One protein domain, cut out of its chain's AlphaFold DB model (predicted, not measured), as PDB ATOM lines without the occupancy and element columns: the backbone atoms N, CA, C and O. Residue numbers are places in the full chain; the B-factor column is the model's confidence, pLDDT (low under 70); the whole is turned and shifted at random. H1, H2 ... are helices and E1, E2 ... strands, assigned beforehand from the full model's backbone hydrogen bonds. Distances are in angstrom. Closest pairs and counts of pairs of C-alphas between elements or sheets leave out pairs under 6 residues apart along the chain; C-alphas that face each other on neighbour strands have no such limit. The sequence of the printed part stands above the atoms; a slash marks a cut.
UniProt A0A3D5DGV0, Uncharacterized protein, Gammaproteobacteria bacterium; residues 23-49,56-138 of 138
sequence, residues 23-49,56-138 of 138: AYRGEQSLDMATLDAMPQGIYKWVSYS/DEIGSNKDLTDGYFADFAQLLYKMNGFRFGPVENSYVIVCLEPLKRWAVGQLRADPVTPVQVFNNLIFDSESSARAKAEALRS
ATOM      1  N   ALA A  23     195.803 126.940 307.508       84.94
ATOM      2  CA  ALA A  23     196.656 128.118 307.689       84.94
ATOM      3  C   ALA A  23     198.150 127.839 307.434       84.94
ATOM      4  O   ALA A  23     198.848 128.635 306.811       84.94
ATOM      5  N   TYR A  24     198.626 126.662 307.837       86.75
ATOM      6  CA  TYR A  24     200.007 126.220 307.622       86.75
ATOM      7  C   TYR A  24     200.238 125.674 306.207       86.75
ATOM      8  O   TYR A  24     201.377 125.477 305.794       86.75
ATOM      9  N   ARG A  25     199.157 125.463 305.446       86.44
ATOM     10  CA  ARG A  25     199.179 125.105 304.022       86.44
ATOM     11  C   ARG A  25     198.948 126.309 303.105       86.44
ATOM     12  O   ARG A  25     198.879 126.141 301.888       86.44
ATOM     13  N   GLY A  26     198.849 127.531 303.640       80.56
ATOM     14  CA  GLY A  26     198.591 128.755 302.864       80.56
ATOM     15  C   GLY A  26     197.180 128.845 302.257       80.56
ATOM     16  O   GLY A  26     196.893 129.748 301.471       80.56
ATOM     17  N   GLU A  27     196.284 127.923 302.623       84.25
ATOM     18  CA  GLU A  27     194.876 127.932 302.205       84.25
ATOM     19  C   GLU A  27     194.060 128.945 303.020       84.25
ATOM     20  O   GLU A  27     193.104 129.528 302.517       84.25
ATOM     21  N   GLN A  28     194.486 129.203 304.257       89.38
ATOM     22  CA  GLN A  28     193.955 130.237 305.140       89.38
ATOM     23  C   GLN A  28     195.086 131.194 305.535       89.38
ATOM     24  O   GLN A  28     196.231 130.772 305.694       89.38
ATOM     25  N   SER A  29     194.782 132.480 305.692       89.25
ATOM     26  CA  SER A  29     195.753 133.457 306.185       89.25
ATOM     27  C   SER A  29     195.906 133.411 307.710       89.25
ATOM     28  O   SER A  29     194.950 133.185 308.454       89.25
ATOM     29  N   LEU A  30     197.135 133.635 308.171       90.19
ATOM     30  CA  LEU A  30     197.476 133.953 309.553       90.19
ATOM     31  C   LEU A  30     197.256 135.449 309.772       90.19
ATOM     32  O   LEU A  30     197.712 136.259 308.970       90.19
ATOM     33  N   ASP A  31     196.575 135.829 310.844       90.56
ATOM     34  CA  ASP A  31     196.381 137.239 311.183       90.56
ATOM     35  C   ASP A  31     197.587 137.776 311.961       90.56
ATOM     36  O   ASP A  31     197.965 137.219 312.994       90.56
ATOM     37  N   MET A  32     198.176 138.875 311.485       87.75
ATOM     38  CA  MET A  32     199.296 139.536 312.150       87.75
ATOM     39  C   MET A  32     198.933 139.988 313.564       87.75
ATOM     40  O   MET A  32     199.751 139.849 314.465       87.75
ATOM     41  N   ALA A  33     197.695 140.435 313.798       85.88
ATOM     42  CA  ALA A  33     197.262 140.819 315.141       85.88
ATOM     43  C   ALA A  33     197.289 139.628 316.115       85.88
ATOM     44  O   ALA A  33     197.580 139.790 317.299       85.88
ATOM     45  N   THR A  34     197.029 138.417 315.609       84.38
ATOM     46  CA  THR A  34     197.164 137.187 316.397       84.38
ATOM     47  C   THR A  34     198.633 136.877 316.670       84.38
ATOM     48  O   THR A  34     198.967 136.490 317.787       84.38
ATOM     49  N   LEU A  35     199.517 137.076 315.685       82.94
ATOM     50  CA  LEU A  35     200.955 136.878 315.867       82.94
ATOM     51  C   LEU A  35     201.552 137.883 316.870       82.94
ATOM     52  O   LEU A  35     202.334 137.503 317.733       82.94
ATOM     53  N   ASP A  36     201.138 139.146 316.820       86.25
ATOM     54  CA  ASP A  36     201.604 140.183 317.747       86.25
ATOM     55  C   ASP A  36     201.069 139.995 319.179       86.25
ATOM     56  O   ASP A  36     201.652 140.512 320.132       86.25
ATOM     57  N   ALA A  37     199.977 139.241 319.355       85.94
ATOM     58  CA  ALA A  37     199.439 138.876 320.669       85.94
ATOM     59  C   ALA A  37     200.168 137.687 321.327       85.94
ATOM     60  O   ALA A  37     199.941 137.397 322.505       85.94
ATOM     61  N   MET A  38     201.018 136.979 320.580       83.12
ATOM     62  CA  MET A  38     201.844 135.879 321.083       83.12
ATOM     63  C   MET A  38     203.143 136.411 321.726       83.12
ATOM     64  O   MET A  38     203.439 137.604 321.637       83.12
ATOM     65  N   PRO A  39     203.932 135.560 322.417       80.50
ATOM     66  CA  PRO A  39     205.233 135.965 322.949       80.50
ATOM     67  C   PRO A  39     206.121 136.631 321.887       80.50
ATOM     68  O   PRO A  39     206.009 136.347 320.697       80.50
ATOM     69  N   GLN A  40     207.025 137.522 322.299       77.19
ATOM     70  CA  GLN A  40     207.908 138.178 321.334       77.19
ATOM     71  C   GLN A  40     208.831 137.172 320.634       77.19
ATOM     72  O   GLN A  40     209.314 136.225 321.251       77.19
ATOM     73  N   GLY A  41     209.100 137.421 319.350       81.88
ATOM     74  CA  GLY A  41     210.033 136.625 318.549       81.88
ATOM     75  C   GLY A  41     209.409 135.452 317.792       81.88
ATOM     76  O   GLY A  41     210.140 134.716 317.148       81.88
ATOM     77  N   ILE A  42     208.083 135.286 317.799       87.75
ATOM     78  CA  ILE A  42     207.432 134.164 317.095       87.75
ATOM     79  C   ILE A  42     207.428 134.282 315.566       87.75
ATOM     80  O   ILE A  42     207.154 133.313 314.853       87.75
ATOM     81  N   TYR A  43     207.764 135.462 315.054       92.19
ATOM     82  CA  TYR A  43     208.068 135.662 313.652       92.19
ATOM     83  C   TYR A  43     209.274 136.583 313.479       92.19
ATOM     84  O   TYR A  43     209.583 137.404 314.345       92.19
ATOM     85  N   LYS A  44     209.933 136.479 312.324       92.62
ATOM     86  CA  LYS A  44     210.967 137.430 311.897       92.62
ATOM     87  C   LYS A  44     210.703 137.953 310.492       92.62
ATOM     88  O   LYS A  44     210.260 137.209 309.622       92.62
ATOM     89  N   TRP A  45     211.018 139.225 310.266       94.25
ATOM     90  CA  TRP A  45     211.035 139.804 308.926       94.25
ATOM     91  C   TRP A  45     212.341 139.455 308.224       94.25
ATOM     92  O   TRP A  45     213.421 139.665 308.772       94.25
ATOM     93  N   VAL A  46     212.243 138.950 307.002       93.75
ATOM     94  CA  VAL A  46     213.389 138.613 306.149       93.75
ATOM     95  C   VAL A  46     213.112 139.064 304.720       93.75
ATOM     96  O   VAL A  46     211.956 139.217 304.330       93.75
ATOM     97  N   SER A  47     214.150 139.295 303.925       93.50
ATOM     98  CA  SER A  47     213.983 139.491 302.484       93.50
ATOM     99  C   SER A  47     214.044 138.136 301.794       93.50
ATOM    100  O   SER A  47     214.951 137.353 302.055       93.50
ATOM    101  N   TYR A  48     213.066 137.853 300.941       91.00
ATOM    102  CA  TYR A  48     213.073 136.662 300.102       91.00
ATOM    103  C   TYR A  48     214.194 136.746 299.059       91.00
ATOM    104  O   TYR A  48     214.351 137.792 298.418       91.00
ATOM    105  N   SER A  49     214.899 135.632 298.859       86.62
ATOM    106  CA  SER A  49     215.844 135.378 297.767       86.62
ATOM    107  C   SER A  49     215.605 133.983 297.191       86.62
ATOM    108  O   SER A  49     215.229 133.080 297.933       86.62
ATOM    109  N   ASP A  56     219.612 127.239 309.517       64.50
ATOM    110  CA  ASP A  56     220.278 127.834 310.674       64.50
ATOM    111  C   ASP A  56     221.356 126.848 311.165       64.50
ATOM    112  O   ASP A  56     221.139 125.629 311.105       64.50
ATOM    113  N   GLU A  57     222.531 127.355 311.569       56.44
ATOM    114  CA  GLU A  57     223.620 126.513 312.082       56.44
ATOM    115  C   GLU A  57     223.043 125.500 313.069       56.44
ATOM    116  O   GLU A  57     222.279 125.884 313.953       56.44
ATOM    117  N   ILE A  58     223.341 124.213 312.844       52.22
ATOM    118  CA  ILE A  58     222.665 123.069 313.468       52.22
ATOM    119  C   ILE A  58     222.471 123.331 314.964       52.22
ATOM    120  O   ILE A  58     223.405 123.188 315.753       52.22
ATOM    121  N   GLY A  59     221.238 123.672 315.346       53.25
ATOM    122  CA  GLY A  59     220.812 123.567 316.728       53.25
ATOM    123  C   GLY A  59     221.007 122.118 317.159       53.25
ATOM    124  O   GLY A  59     220.730 121.170 316.421       53.25
ATOM    125  N   SER A  60     221.534 121.895 318.348       53.88
ATOM    126  CA  SER A  60     221.476 120.574 318.956       53.88
ATOM    127  C   SER A  60     220.006 120.136 319.094       53.88
ATOM    128  O   SER A  60     219.109 120.962 319.202       53.88
ATOM    129  N   ASN A  61     219.700 118.834 319.126       55.28
ATOM    130  CA  ASN A  61     218.313 118.346 319.302       55.28
ATOM    131  C   ASN A  61     217.656 118.892 320.596       55.28
ATOM    132  O   ASN A  61     216.442 119.059 320.672       55.28
ATOM    133  N   LYS A  62     218.478 119.251 321.593       56.91
ATOM    134  CA  LYS A  62     218.053 119.962 322.805       56.91
ATOM    135  C   LYS A  62     217.354 121.291 322.483       56.91
ATOM    136  O   LYS A  62     216.380 121.637 323.148       56.91
ATOM    137  N   ASP A  63     217.776 121.956 321.415       65.06
ATOM    138  CA  ASP A  63     217.252 123.245 320.973       65.06
ATOM    139  C   ASP A  63     215.874 123.129 320.311       65.06
ATOM    140  O   ASP A  63     215.254 124.155 320.100       65.06
ATOM    141  N   LEU A  64     215.359 121.919 320.021       67.44
ATOM    142  CA  LEU A  64     213.962 121.699 319.594       67.44
ATOM    143  C   LEU A  64     212.997 121.486 320.765       67.44
ATOM    144  O   LEU A  64     211.787 121.510 320.561       67.44
ATOM    145  N   THR A  65     213.515 121.207 321.964       70.06
ATOM    146  CA  THR A  65     212.692 120.850 323.135       70.06
ATOM    147  C   THR A  65     212.361 122.035 324.034       70.06
ATOM    148  O   THR A  65     211.539 121.897 324.936       70.06
ATOM    149  N   ASP A  66     212.986 123.185 323.787       75.25
ATOM    150  CA  ASP A  66     212.803 124.407 324.561       75.25
ATOM    151  C   ASP A  66     212.116 125.472 323.692       75.25
ATOM    152  O   ASP A  66     212.545 125.737 322.570       75.25
ATOM    153  N   GLY A  67     211.017 126.045 324.186       79.06
ATOM    154  CA  GLY A  67     210.218 127.049 323.476       79.06
ATOM    155  C   GLY A  67     208.732 126.710 323.333       79.06
ATOM    156  O   GLY A  67     208.310 125.554 323.376       79.06
ATOM    157  N   TYR A  68     207.916 127.750 323.132       84.81
ATOM    158  CA  TYR A  68     206.452 127.644 323.033       84.81
ATOM    159  C   TYR A  68     205.975 126.784 321.855       84.81
ATOM    160  O   TYR A  68     204.857 126.273 321.890       84.81
ATOM    161  N   PHE A  69     206.814 126.613 320.830       89.00
ATOM    162  CA  PHE A  69     206.488 125.871 319.615       89.00
ATOM    163  C   PHE A  69     207.324 124.596 319.453       89.00
ATOM    164  O   PHE A  69     207.432 124.101 318.337       89.00
ATOM    165  N   ALA A  70     207.890 124.040 320.534       90.12
ATOM    166  CA  ALA A  70     208.732 122.834 320.515       90.12
ATOM    167  C   ALA A  70     208.143 121.670 319.695       90.12
ATOM    168  O   ALA A  70     208.777 121.171 318.762       90.12
ATOM    169  N   ASP A  71     206.892 121.287 319.965       90.56
ATOM    170  CA  ASP A  71     206.226 120.190 319.249       90.56
ATOM    171  C   ASP A  71     206.043 120.497 317.754       90.56
ATOM    172  O   ASP A  71     206.246 119.636 316.891       90.56
ATOM    173  N   PHE A  72     205.696 121.745 317.434       91.88
ATOM    174  CA  PHE A  72     205.519 122.191 316.055       91.88
ATOM    175  C   PHE A  72     206.858 122.244 315.310       91.88
ATOM    176  O   PHE A  72     206.964 121.748 314.190       91.88
ATOM    177  N   ALA A  73     207.907 122.751 315.953       91.88
ATOM    178  CA  ALA A  73     209.258 122.771 315.415       91.88
ATOM    179  C   ALA A  73     209.790 121.356 315.174       91.88
ATOM    180  O   ALA A  73     210.386 121.105 314.129       91.88
ATOM    181  N   GLN A  74     209.523 120.403 316.073       91.69
ATOM    182  CA  GLN A  74     209.921 119.009 315.878       91.69
ATOM    183  C   GLN A  74     209.190 118.358 314.692       91.69
ATOM    184  O   GLN A  74     209.790 117.574 313.947       91.69
ATOM    185  N   LEU A  75     207.906 118.668 314.495       92.25
ATOM    186  CA  LEU A  75     207.157 118.228 313.319       92.25
ATOM    187  C   LEU A  75     207.785 118.780 312.031       92.25
ATOM    188  O   LEU A  75     208.098 118.018 311.115       92.25
ATOM    189  N   LEU A  76     208.016 120.093 311.990       92.62
ATOM    190  CA  LEU A  76     208.609 120.785 310.848       92.62
ATOM    191  C   LEU A  76     210.039 120.318 310.560       92.62
ATOM    192  O   LEU A  76     210.395 120.140 309.402       92.62
ATOM    193  N   TYR A  77     210.832 120.024 311.590       91.31
ATOM    194  CA  TYR A  77     212.176 119.461 311.465       91.31
ATOM    195  C   TYR A  77     212.165 118.122 310.719       91.31
ATOM    196  O   TYR A  77     212.958 117.908 309.802       91.31
ATOM    197  N   LYS A  78     211.224 117.231 311.058       90.75
ATOM    198  CA  LYS A  78     211.043 115.952 310.350       90.75
ATOM    199  C   LYS A  78     210.599 116.175 308.902       90.75
ATOM    200  O   LYS A  78     211.103 115.498 308.010       90.75
ATOM    201  N   MET A  79     209.701 117.133 308.664       88.69
ATOM    202  CA  MET A  79     209.268 117.509 307.310       88.69
ATOM    203  C   MET A  79     210.401 118.126 306.478       88.69
ATOM    204  O   MET A  79     210.441 117.918 305.271       88.69
ATOM    205  N   ASN A  80     211.346 118.823 307.113       90.00
ATOM    206  CA  ASN A  80     212.470 119.501 306.464       90.00
ATOM    207  C   ASN A  80     213.707 118.604 306.256       90.00
ATOM    208  O   ASN A  80     214.822 119.103 306.083       90.00
ATOM    209  N   GLY A  81     213.541 117.279 306.330       89.19
ATOM    210  CA  GLY A  81     214.647 116.332 306.180       89.19
ATOM    211  C   GLY A  81     215.660 116.406 307.321       89.19
ATOM    212  O   GLY A  81     216.855 116.269 307.079       89.19
ATOM    213  N   PHE A  82     215.190 116.621 308.555       89.06
ATOM    214  CA  PHE A  82     216.025 116.764 309.751       89.06
ATOM    215  C   PHE A  82     216.955 117.989 309.687       89.06
ATOM    216  O   PHE A  82     218.113 117.929 310.096       89.06
ATOM    217  N   ARG A  83     216.438 119.117 309.179       87.56
ATOM    218  CA  ARG A  83     217.139 120.412 309.129       87.56
ATOM    219  C   ARG A  83     216.364 121.491 309.881       87.56
ATOM    220  O   ARG A  83     215.140 121.573 309.772       87.56
ATOM    221  N   PHE A  84     217.090 122.320 310.625       88.50
ATOM    222  CA  PHE A  84     216.551 123.508 311.286       88.50
ATOM    223  C   PHE A  84     216.270 124.628 310.288       88.50
ATOM    224  O   PHE A  84     216.786 124.634 309.169       88.50
ATOM    225  N   GLY A  85     215.471 125.596 310.727       90.56
ATOM    226  CA  GLY A  85     215.223 126.808 309.962       90.56
ATOM    227  C   GLY A  85     214.158 126.636 308.882       90.56
ATOM    228  O   GLY A  85     213.233 125.840 309.062       90.56
ATOM    229  N   PRO A  86     214.207 127.431 307.798       92.88
ATOM    230  CA  PRO A  86     213.138 127.488 306.805       92.88
ATOM    231  C   PRO A  86     212.813 126.122 306.204       92.88
ATOM    232  O   PRO A  86     213.699 125.402 305.743       92.88
ATOM    233  N   VAL A  87     211.528 125.769 306.215       92.00
ATOM    234  CA  VAL A  87     211.036 124.518 305.639       92.00
ATOM    235  C   VAL A  87     210.765 124.741 304.162       92.00
ATOM    236  O   VAL A  87     209.923 125.562 303.780       92.00
ATOM    237  N   GLU A  88     211.501 124.019 303.325       87.31
ATOM    238  CA  GLU A  88     211.390 124.105 301.872       87.31
ATOM    239  C   GLU A  88     209.938 123.877 301.417       87.31
ATOM    240  O   GLU A  88     209.232 123.014 301.944       87.31
ATOM    241  N   ASN A  89     209.463 124.696 300.474       87.94
ATOM    242  CA  ASN A  89     208.102 124.641 299.920       87.94
ATOM    243  C   ASN A  89     206.946 124.836 300.930       87.94
ATOM    244  O   ASN A  89     205.776 124.652 300.586       87.94
ATOM    245  N   SER A  90     207.226 125.275 302.161       92.44
ATOM    246  CA  SER A  90     206.215 125.489 303.204       92.44
ATOM    247  C   SER A  90     205.870 126.969 303.391       92.44
ATOM    248  O   SER A  90     206.227 127.607 304.384       92.44
ATOM    249  N   TYR A  91     205.184 127.534 302.399       94.88
ATOM    250  CA  TYR A  91     204.774 128.942 302.406       94.88
ATOM    251  C   TYR A  91     203.418 129.159 303.082       94.88
ATOM    252  O   TYR A  91     202.500 128.356 302.912       94.88
ATOM    253  N   VAL A  92     203.273 130.271 303.796       95.75
ATOM    254  CA  VAL A  92     202.034 130.703 304.465       95.75
ATOM    255  C   VAL A  92     201.637 132.100 304.002       95.75
ATOM    256  O   VAL A  92     202.466 132.844 303.478       95.75
ATOM    257  N   ILE A  93     200.373 132.467 304.207       97.38
ATOM    258  CA  ILE A  93     199.874 133.818 303.929       97.38
ATOM    259  C   ILE A  93     199.659 134.531 305.255       97.38
ATOM    260  O   ILE A  93     199.013 133.980 306.140       97.38
ATOM    261  N   VAL A  94     200.183 135.746 305.390       96.19
ATOM    262  CA  VAL A  94     200.022 136.575 306.588       96.19
ATOM    263  C   VAL A  94     199.219 137.818 306.225       96.19
ATOM    264  O   VAL A  94     199.632 138.607 305.378       96.19
ATOM    265  N   CYS A  95     198.056 137.998 306.843       96.50
ATOM    266  CA  CYS A  95     197.265 139.219 306.757       96.50
ATOM    267  C   CYS A  95     197.919 140.286 307.641       96.50
ATOM    268  O   CYS A  95     197.873 140.176 308.862       96.50
ATOM    269  N   LEU A  96     198.545 141.296 307.031       94.06
ATOM    270  CA  LEU A  96     199.166 142.414 307.752       94.06
ATOM    271  C   LEU A  96     198.136 143.484 308.109       94.06
ATOM    272  O   LEU A  96     198.177 144.079 309.180       94.06
ATOM    273  N   GLU A  97     197.237 143.753 307.167       93.19
ATOM    274  CA  GLU A  97     196.145 144.698 307.330       93.19
ATOM    275  C   GLU A  97     194.937 144.167 306.552       93.19
ATOM    276  O   GLU A  97     195.024 144.031 305.322       93.19
ATOM    277  N   PRO A  98     193.814 143.868 307.232       91.25
ATOM    278  CA  PRO A  98     192.634 143.323 306.581       91.25
ATOM    279  C   PRO A  98     192.208 144.171 305.386       91.25
ATOM    280  O   PRO A  98     192.134 145.397 305.471       91.25
ATOM    281  N   LEU A  99     191.910 143.502 304.272       89.19
ATOM    282  CA  LEU A  99     191.451 144.124 303.026       89.19
ATOM    283  C   LEU A  99     192.480 145.029 302.318       89.19
ATOM    284  O   LEU A  99     192.121 145.674 301.336       89.19
ATOM    285  N   LYS A 100     193.736 145.090 302.784       93.44
ATOM    286  CA  LYS A 100     194.739 146.023 302.247       93.44
ATOM    287  C   LYS A 100     196.117 145.429 302.007       93.44
ATOM    288  O   LYS A 100     196.733 145.780 301.007       93.44
ATOM    289  N   ARG A 101     196.650 144.624 302.933       96.75
ATOM    290  CA  ARG A 101     198.036 144.138 302.847       96.75
ATOM    291  C   ARG A 101     198.179 142.707 303.333       96.75
ATOM    292  O   ARG A 101     197.832 142.390 304.469       96.75
ATOM    293  N   TRP A 102     198.782 141.881 302.487       97.88
ATOM    294  CA  TRP A 102     199.104 140.488 302.769       97.88
ATOM    295  C   TRP A 102     200.548 140.210 302.400       97.88
ATOM    296  O   TRP A 102     201.002 140.621 301.338       97.88
ATOM    297  N   ALA A 103     201.261 139.496 303.258       97.69
ATOM    298  CA  ALA A 103     202.607 139.033 302.985       97.69
ATOM    299  C   ALA A 103     202.620 137.531 302.718       97.69
ATOM    300  O   ALA A 103     201.832 136.770 303.287       97.69
ATOM    301  N   VAL A 104     203.569 137.102 301.895       97.56
ATOM    302  CA  VAL A 104     204.004 135.706 301.892       97.56
ATOM    303  C   VAL A 104     204.973 135.511 303.056       97.56
ATOM    304  O   VAL A 104     205.836 136.348 303.317       97.56
ATOM    305  N   GLY A 105     204.832 134.395 303.757       96.00
ATOM    306  CA  GLY A 105     205.789 133.925 304.748       96.00
ATOM    307  C   GLY A 105     206.172 132.473 304.504       96.00
ATOM    308  O   GLY A 105     205.709 131.840 303.556       96.00
ATOM    309  N   GLN A 106     207.005 131.935 305.385       95.56
ATOM    310  CA  GLN A 106     207.466 130.555 305.350       95.56
ATOM    311  C   GLN A 106     207.558 129.993 306.767       95.56
ATOM    312  O   GLN A 106     207.971 130.698 307.692       95.56
ATOM    313  N   LEU A 107     207.177 128.728 306.934       95.19
ATOM    314  CA  LEU A 107     207.351 128.018 308.199       95.19
ATOM    315  C   LEU A 107     208.825 127.706 308.459       95.19
ATOM    316  O   LEU A 107     209.607 127.480 307.532       95.19
ATOM    317  N   ARG A 108     209.197 127.662 309.737       93.25
ATOM    318  CA  ARG A 108     210.545 127.337 310.201       93.25
ATOM    319  C   ARG A 108     210.506 126.225 311.237       93.25
ATOM    320  O   ARG A 108     209.708 126.258 312.168       93.25
ATOM    321  N   ALA A 109     211.409 125.262 311.092       92.81
ATOM    322  CA  ALA A 109     211.747 124.285 312.117       92.81
ATOM    323  C   ALA A 109     212.563 124.971 313.228       92.81
ATOM    324  O   ALA A 109     213.778 124.802 313.323       92.81
ATOM    325  N   ASP A 110     211.881 125.814 314.001       91.06
ATOM    326  CA  ASP A 110     212.432 126.686 315.038       91.06
ATOM    327  C   ASP A 110     211.357 126.851 316.136       91.06
ATOM    328  O   ASP A 110     210.248 127.305 315.835       91.06
ATOM    329  N   PRO A 111     211.622 126.441 317.390       89.75
ATOM    330  CA  PRO A 111     210.617 126.461 318.457       89.75
ATOM    331  C   PRO A 111     210.399 127.840 319.083       89.75
ATOM    332  O   PRO A 111     209.478 128.003 319.892       89.75
ATOM    333  N   VAL A 112     211.227 128.819 318.715       89.25
ATOM    334  CA  VAL A 112     211.122 130.212 319.153       89.25
ATOM    335  C   VAL A 112     210.496 131.055 318.049       89.25
ATOM    336  O   VAL A 112     209.547 131.783 318.314       89.25
ATOM    337  N   THR A 113     210.995 130.931 316.815       91.19
ATOM    338  CA  THR A 113     210.584 131.736 315.651       91.19
ATOM    339  C   THR A 113     210.029 130.848 314.519       91.19
ATOM    340  O   THR A 113     210.677 130.710 313.471       91.19
ATOM    341  N   PRO A 114     208.836 130.242 314.688       92.31
ATOM    342  CA  PRO A 114     208.270 129.264 313.751       92.31
ATOM    343  C   PRO A 114     207.833 129.845 312.398       92.31
ATOM    344  O   PRO A 114     207.521 129.086 311.480       92.31
ATOM    345  N   VAL A 115     207.782 131.173 312.251       94.12
ATOM    346  CA  VAL A 115     207.384 131.846 311.007       94.12
ATOM    347  C   VAL A 115     208.447 132.865 310.601       94.12
ATOM    348  O   VAL A 115     208.975 133.610 311.420       94.12
ATOM    349  N   GLN A 116     208.755 132.954 309.313       94.81
ATOM    350  CA  GLN A 116     209.408 134.132 308.747       94.81
ATOM    351  C   GLN A 116     208.499 134.796 307.722       94.81
ATOM    352  O   GLN A 116     207.853 134.112 306.934       94.81
ATOM    353  N   VAL A 117     208.434 136.123 307.746       96.38
ATOM    354  CA  VAL A 117     207.581 136.928 306.868       96.38
ATOM    355  C   VAL A 117     208.466 137.690 305.890       96.38
ATOM    356  O   VAL A 117     209.448 138.318 306.295       96.38
ATOM    357  N   PHE A 118     208.134 137.638 304.600       96.88
ATOM    358  CA  PHE A 118     208.950 138.252 303.561       96.88
ATOM    359  C   PHE A 118     208.601 139.731 303.376       96.88
ATOM    360  O   PHE A 118     207.509 140.081 302.931       96.88
ATOM    361  N   ASN A 119     209.550 140.616 303.684       96.19
ATOM    362  CA  ASN A 119     209.360 142.070 303.609       96.19
ATOM    363  C   ASN A 119     209.226 142.606 302.169       96.19
ATOM    364  O   ASN A 119     208.695 143.694 301.963       96.19
ATOM    365  N   ASN A 120     209.676 141.834 301.179       96.81
ATOM    366  CA  ASN A 120     209.649 142.160 299.755       96.81
ATOM    367  C   ASN A 120     208.583 141.375 298.968       96.81
ATOM    368  O   ASN A 120     208.504 141.531 297.752       96.81
ATOM    369  N   LEU A 121     207.753 140.564 299.636       97.38
ATOM    370  CA  LEU A 121     206.627 139.839 299.032       97.38
ATOM    371  C   LEU A 121     205.305 140.245 299.699       97.38
ATOM    372  O   LEU A 121     204.620 139.422 300.308       97.38
ATOM    373  N   ILE A 122     204.974 141.534 299.589       98.00
ATOM    374  CA  ILE A 122     203.745 142.137 300.117       98.00
ATOM    375  C   ILE A 122     202.822 142.501 298.953       98.00
ATOM    376  O   ILE A 122     203.251 143.105 297.971       98.00
ATOM    377  N   PHE A 123     201.549 142.152 299.089       98.12
ATOM    378  CA  PHE A 123     200.517 142.280 298.071       98.12
ATOM    379  C   PHE A 123     199.297 143.024 298.612       98.12
ATOM    380  O   PHE A 123     199.042 143.049 299.818       98.12
ATOM    381  N   ASP A 124     198.522 143.587 297.693       97.19
ATOM    382  CA  ASP A 124     197.272 144.311 297.935       97.19
ATOM    383  C   ASP A 124     196.037 143.402 298.049       97.19
ATOM    384  O   ASP A 124     194.925 143.885 298.255       97.19
ATOM    385  N   SER A 125     196.210 142.084 297.907       96.56
ATOM    386  CA  SER A 125     195.142 141.099 298.065       96.56
ATOM    387  C   SER A 125     195.667 139.744 298.546       96.56
ATOM    388  O   SER A 125     196.773 139.318 298.198       96.56
ATOM    389  N   GLU A 126     194.833 139.020 299.301       96.19
ATOM    390  CA  GLU A 126     195.125 137.646 299.735       96.19
ATOM    391  C   GLU A 126     195.319 136.704 298.540       96.19
ATOM    392  O   GLU A 126     196.166 135.816 298.570       96.19
ATOM    393  N   SER A 127     194.553 136.919 297.464       95.94
ATOM    394  CA  SER A 127     194.604 136.077 296.265       95.94
ATOM    395  C   SER A 127     195.939 136.210 295.531       95.94
ATOM    396  O   SER A 127     196.522 135.193 295.165       95.94
ATOM    397  N   SER A 128     196.465 137.432 295.374       97.31
ATOM    398  CA  SER A 128     197.792 137.661 294.781       97.31
ATOM    399  C   SER A 128     198.907 137.050 295.632       97.31
ATOM    400  O   SER A 128     199.808 136.401 295.099       97.31
ATOM    401  N   ALA A 129     198.821 137.193 296.960       97.31
ATOM    402  CA  ALA A 129     199.771 136.569 297.878       97.31
ATOM    403  C   ALA A 129     199.726 135.032 297.784       97.31
ATOM    404  O   ALA A 129     200.774 134.389 297.712       97.31
ATOM    405  N   ARG A 130     198.526 134.439 297.718       95.88
ATOM    406  CA  ARG A 130     198.337 132.987 297.563       95.88
ATOM    407  C   ARG A 130     198.893 132.476 296.239       95.88
ATOM    408  O   ARG A 130     199.659 131.520 296.251       95.88
ATOM    409  N   ALA A 131     198.594 133.150 295.129       96.00
ATOM    410  CA  ALA A 131     199.140 132.796 293.822       96.00
ATOM    411  C   ALA A 131     200.677 132.837 293.815       96.00
ATOM    412  O   ALA A 131     201.319 131.939 293.269       96.00
ATOM    413  N   LYS A 132     201.292 133.835 294.471       96.31
ATOM    414  CA  LYS A 132     202.752 133.867 294.624       96.31
ATOM    415  C   LYS A 132     203.257 132.695 295.466       96.31
ATOM    416  O   LYS A 132     204.216 132.053 295.055       96.31
ATOM    417  N   ALA A 133     202.632 132.403 296.606       94.88
ATOM    418  CA  ALA A 133     203.030 131.284 297.461       94.88
ATOM    419  C   ALA A 133     202.931 129.930 296.738       94.88
ATOM    420  O   ALA A 133     203.820 129.102 296.890       94.88
ATOM    421  N   GLU A 134     201.897 129.714 295.920       92.88
ATOM    422  CA  GLU A 134     201.755 128.517 295.079       92.88
ATOM    423  C   GLU A 134     202.855 128.430 294.013       92.88
ATOM    424  O   GLU A 134     203.456 127.369 293.840       92.88
ATOM    425  N   ALA A 135     203.182 129.549 293.360       92.81
ATOM    426  CA  ALA A 135     204.267 129.610 292.383       92.81
ATOM    427  C   ALA A 135     205.643 129.312 293.002       92.81
ATOM    428  O   ALA A 135     206.494 128.751 292.327       92.81
ATOM    429  N   LEU A 136     205.861 129.657 294.276       91.69
ATOM    430  CA  LEU A 136     207.110 129.362 294.985       91.69
ATOM    431  C   LEU A 136     207.260 127.887 295.401       91.69
ATOM    432  O   LEU A 136     208.356 127.486 295.778       91.69
ATOM    433  N   ARG A 137     206.176 127.098 295.396       86.06
ATOM    434  CA  ARG A 137     206.191 125.653 295.718       86.06
ATOM    435  C   ARG A 137     206.491 124.761 294.513       86.06
ATOM    436  O   ARG A 137     206.675 123.562 294.707       86.06
ATOM    437  N   SER A 138     206.389 125.326 293.309       64.94
ATOM    438  CA  SER A 138     206.451 124.622 292.020       64.94
ATOM    439  C   SER A 138     207.871 124.600 291.478       64.94
ATOM    440  O   SER A 138     208.238 123.562 290.888       64.94
TER     441      SER A 138
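This is residues 23 to 49 and 56 to 138 of the 138 residues of an uncharacterized protein of Gammaproteobacteria bacterium (UniProt A0A3D5DGV0). A strongly twisted sheet of five strands has the long hairpin E3 and E4 in its middle; H4 packs on one face, and H3 packs at the end of the sheet where E3 begins and E4 ends. Little H2 lies beyond H3, far from the middle, and short H1 sits beside the strands at the sheet's level. The printed part has 110 residues, with four named helices and five named strands in the order E1, H1, E2, H2, H3, E3, E4, E5, H4. The sheet is mixed, in the order E1, E3, E4, E5, E2, and the class is mixed, helices and strands. The whole is compact, with a radius of gyration of the C-alphas of 13.5 A and spans of 41 by 33 by 22 A.

In the sheet, E3 is residues 85 to 97, 26.3 A long, and begins at C-alpha 85 (215.223, 126.808, 309.962); it bends by 106 degrees at residue 88. E4 is residues 101 to 109, 25.8 A, and E5 is residues 115 to 123, 18.0 A, with a bend of 88 degrees at residue 120. E1 is residues 29 to 31, beginning at C-alpha 29 (195.753, 133.457, 306.185), and E2 is residues 43 to 46. H4 is residues 126 to 135, 14.2 A, ending at C-alpha 135 (204.267, 129.610, 292.383). H3 is residues 70 to 79, also 14.2 A; H1 is residues 32 to 36 and H2 residues 61 to 64.

E3, E4 and E5 form a meander, each strand the antiparallel neighbour of the one before. In the hairpin E3 and E4, N 94 and O 103 are 2.9 A apart, within hydrogen-bond range; in the hairpin E4 and E5, N 106 and O 116 are at 2.8 A. The edge strands are parallel to their neighbours: N 30 of E1 and O 93 of E3 are 2.8 A apart, and N 117 of E5 and O 44 of E2 2.8 A. H4 is on one face of the sheet, making two layers, a helix layer and a sheet layer. Its height over the sheet is 7.5 A, and it lies over E4, slantwise to the strands at 34 degrees on the local plane; the closest C-alphas of H4 and E4 are those of Glu 126 and Trp 102, 5.8 A. H3 is on the sheet at a height of 7.8 A, and its closest C-alpha to E4 is that of Ala 73, 4.4 A from Ala 109. H2, not on the sheet, and H3 touch only at the corner, with C-alphas 64 and 70 closest at 5.4 A. H1 stands at the sheet's level, with Met 32 and Leu 96 of E3 the closest C-alphas, 5.3 A. H3 and H4 are apart. In H1, H3 and H4 every O i to N i+4 pair is within hydrogen-bond range; H2 is too short for one.

The C-alphas of Ser 60 and Leu 99, the two farthest apart, are 41.4 A apart. Residues 50 to 55 are not printed, and C-alphas 49 and 56 are 15.6 A apart across this cut. Of the links that are printed whole, H1 to E2 is short and the others are tight. Mean pLDDT of the printed part is 88.1; residues 56 to 64 and residue 138 are under 70.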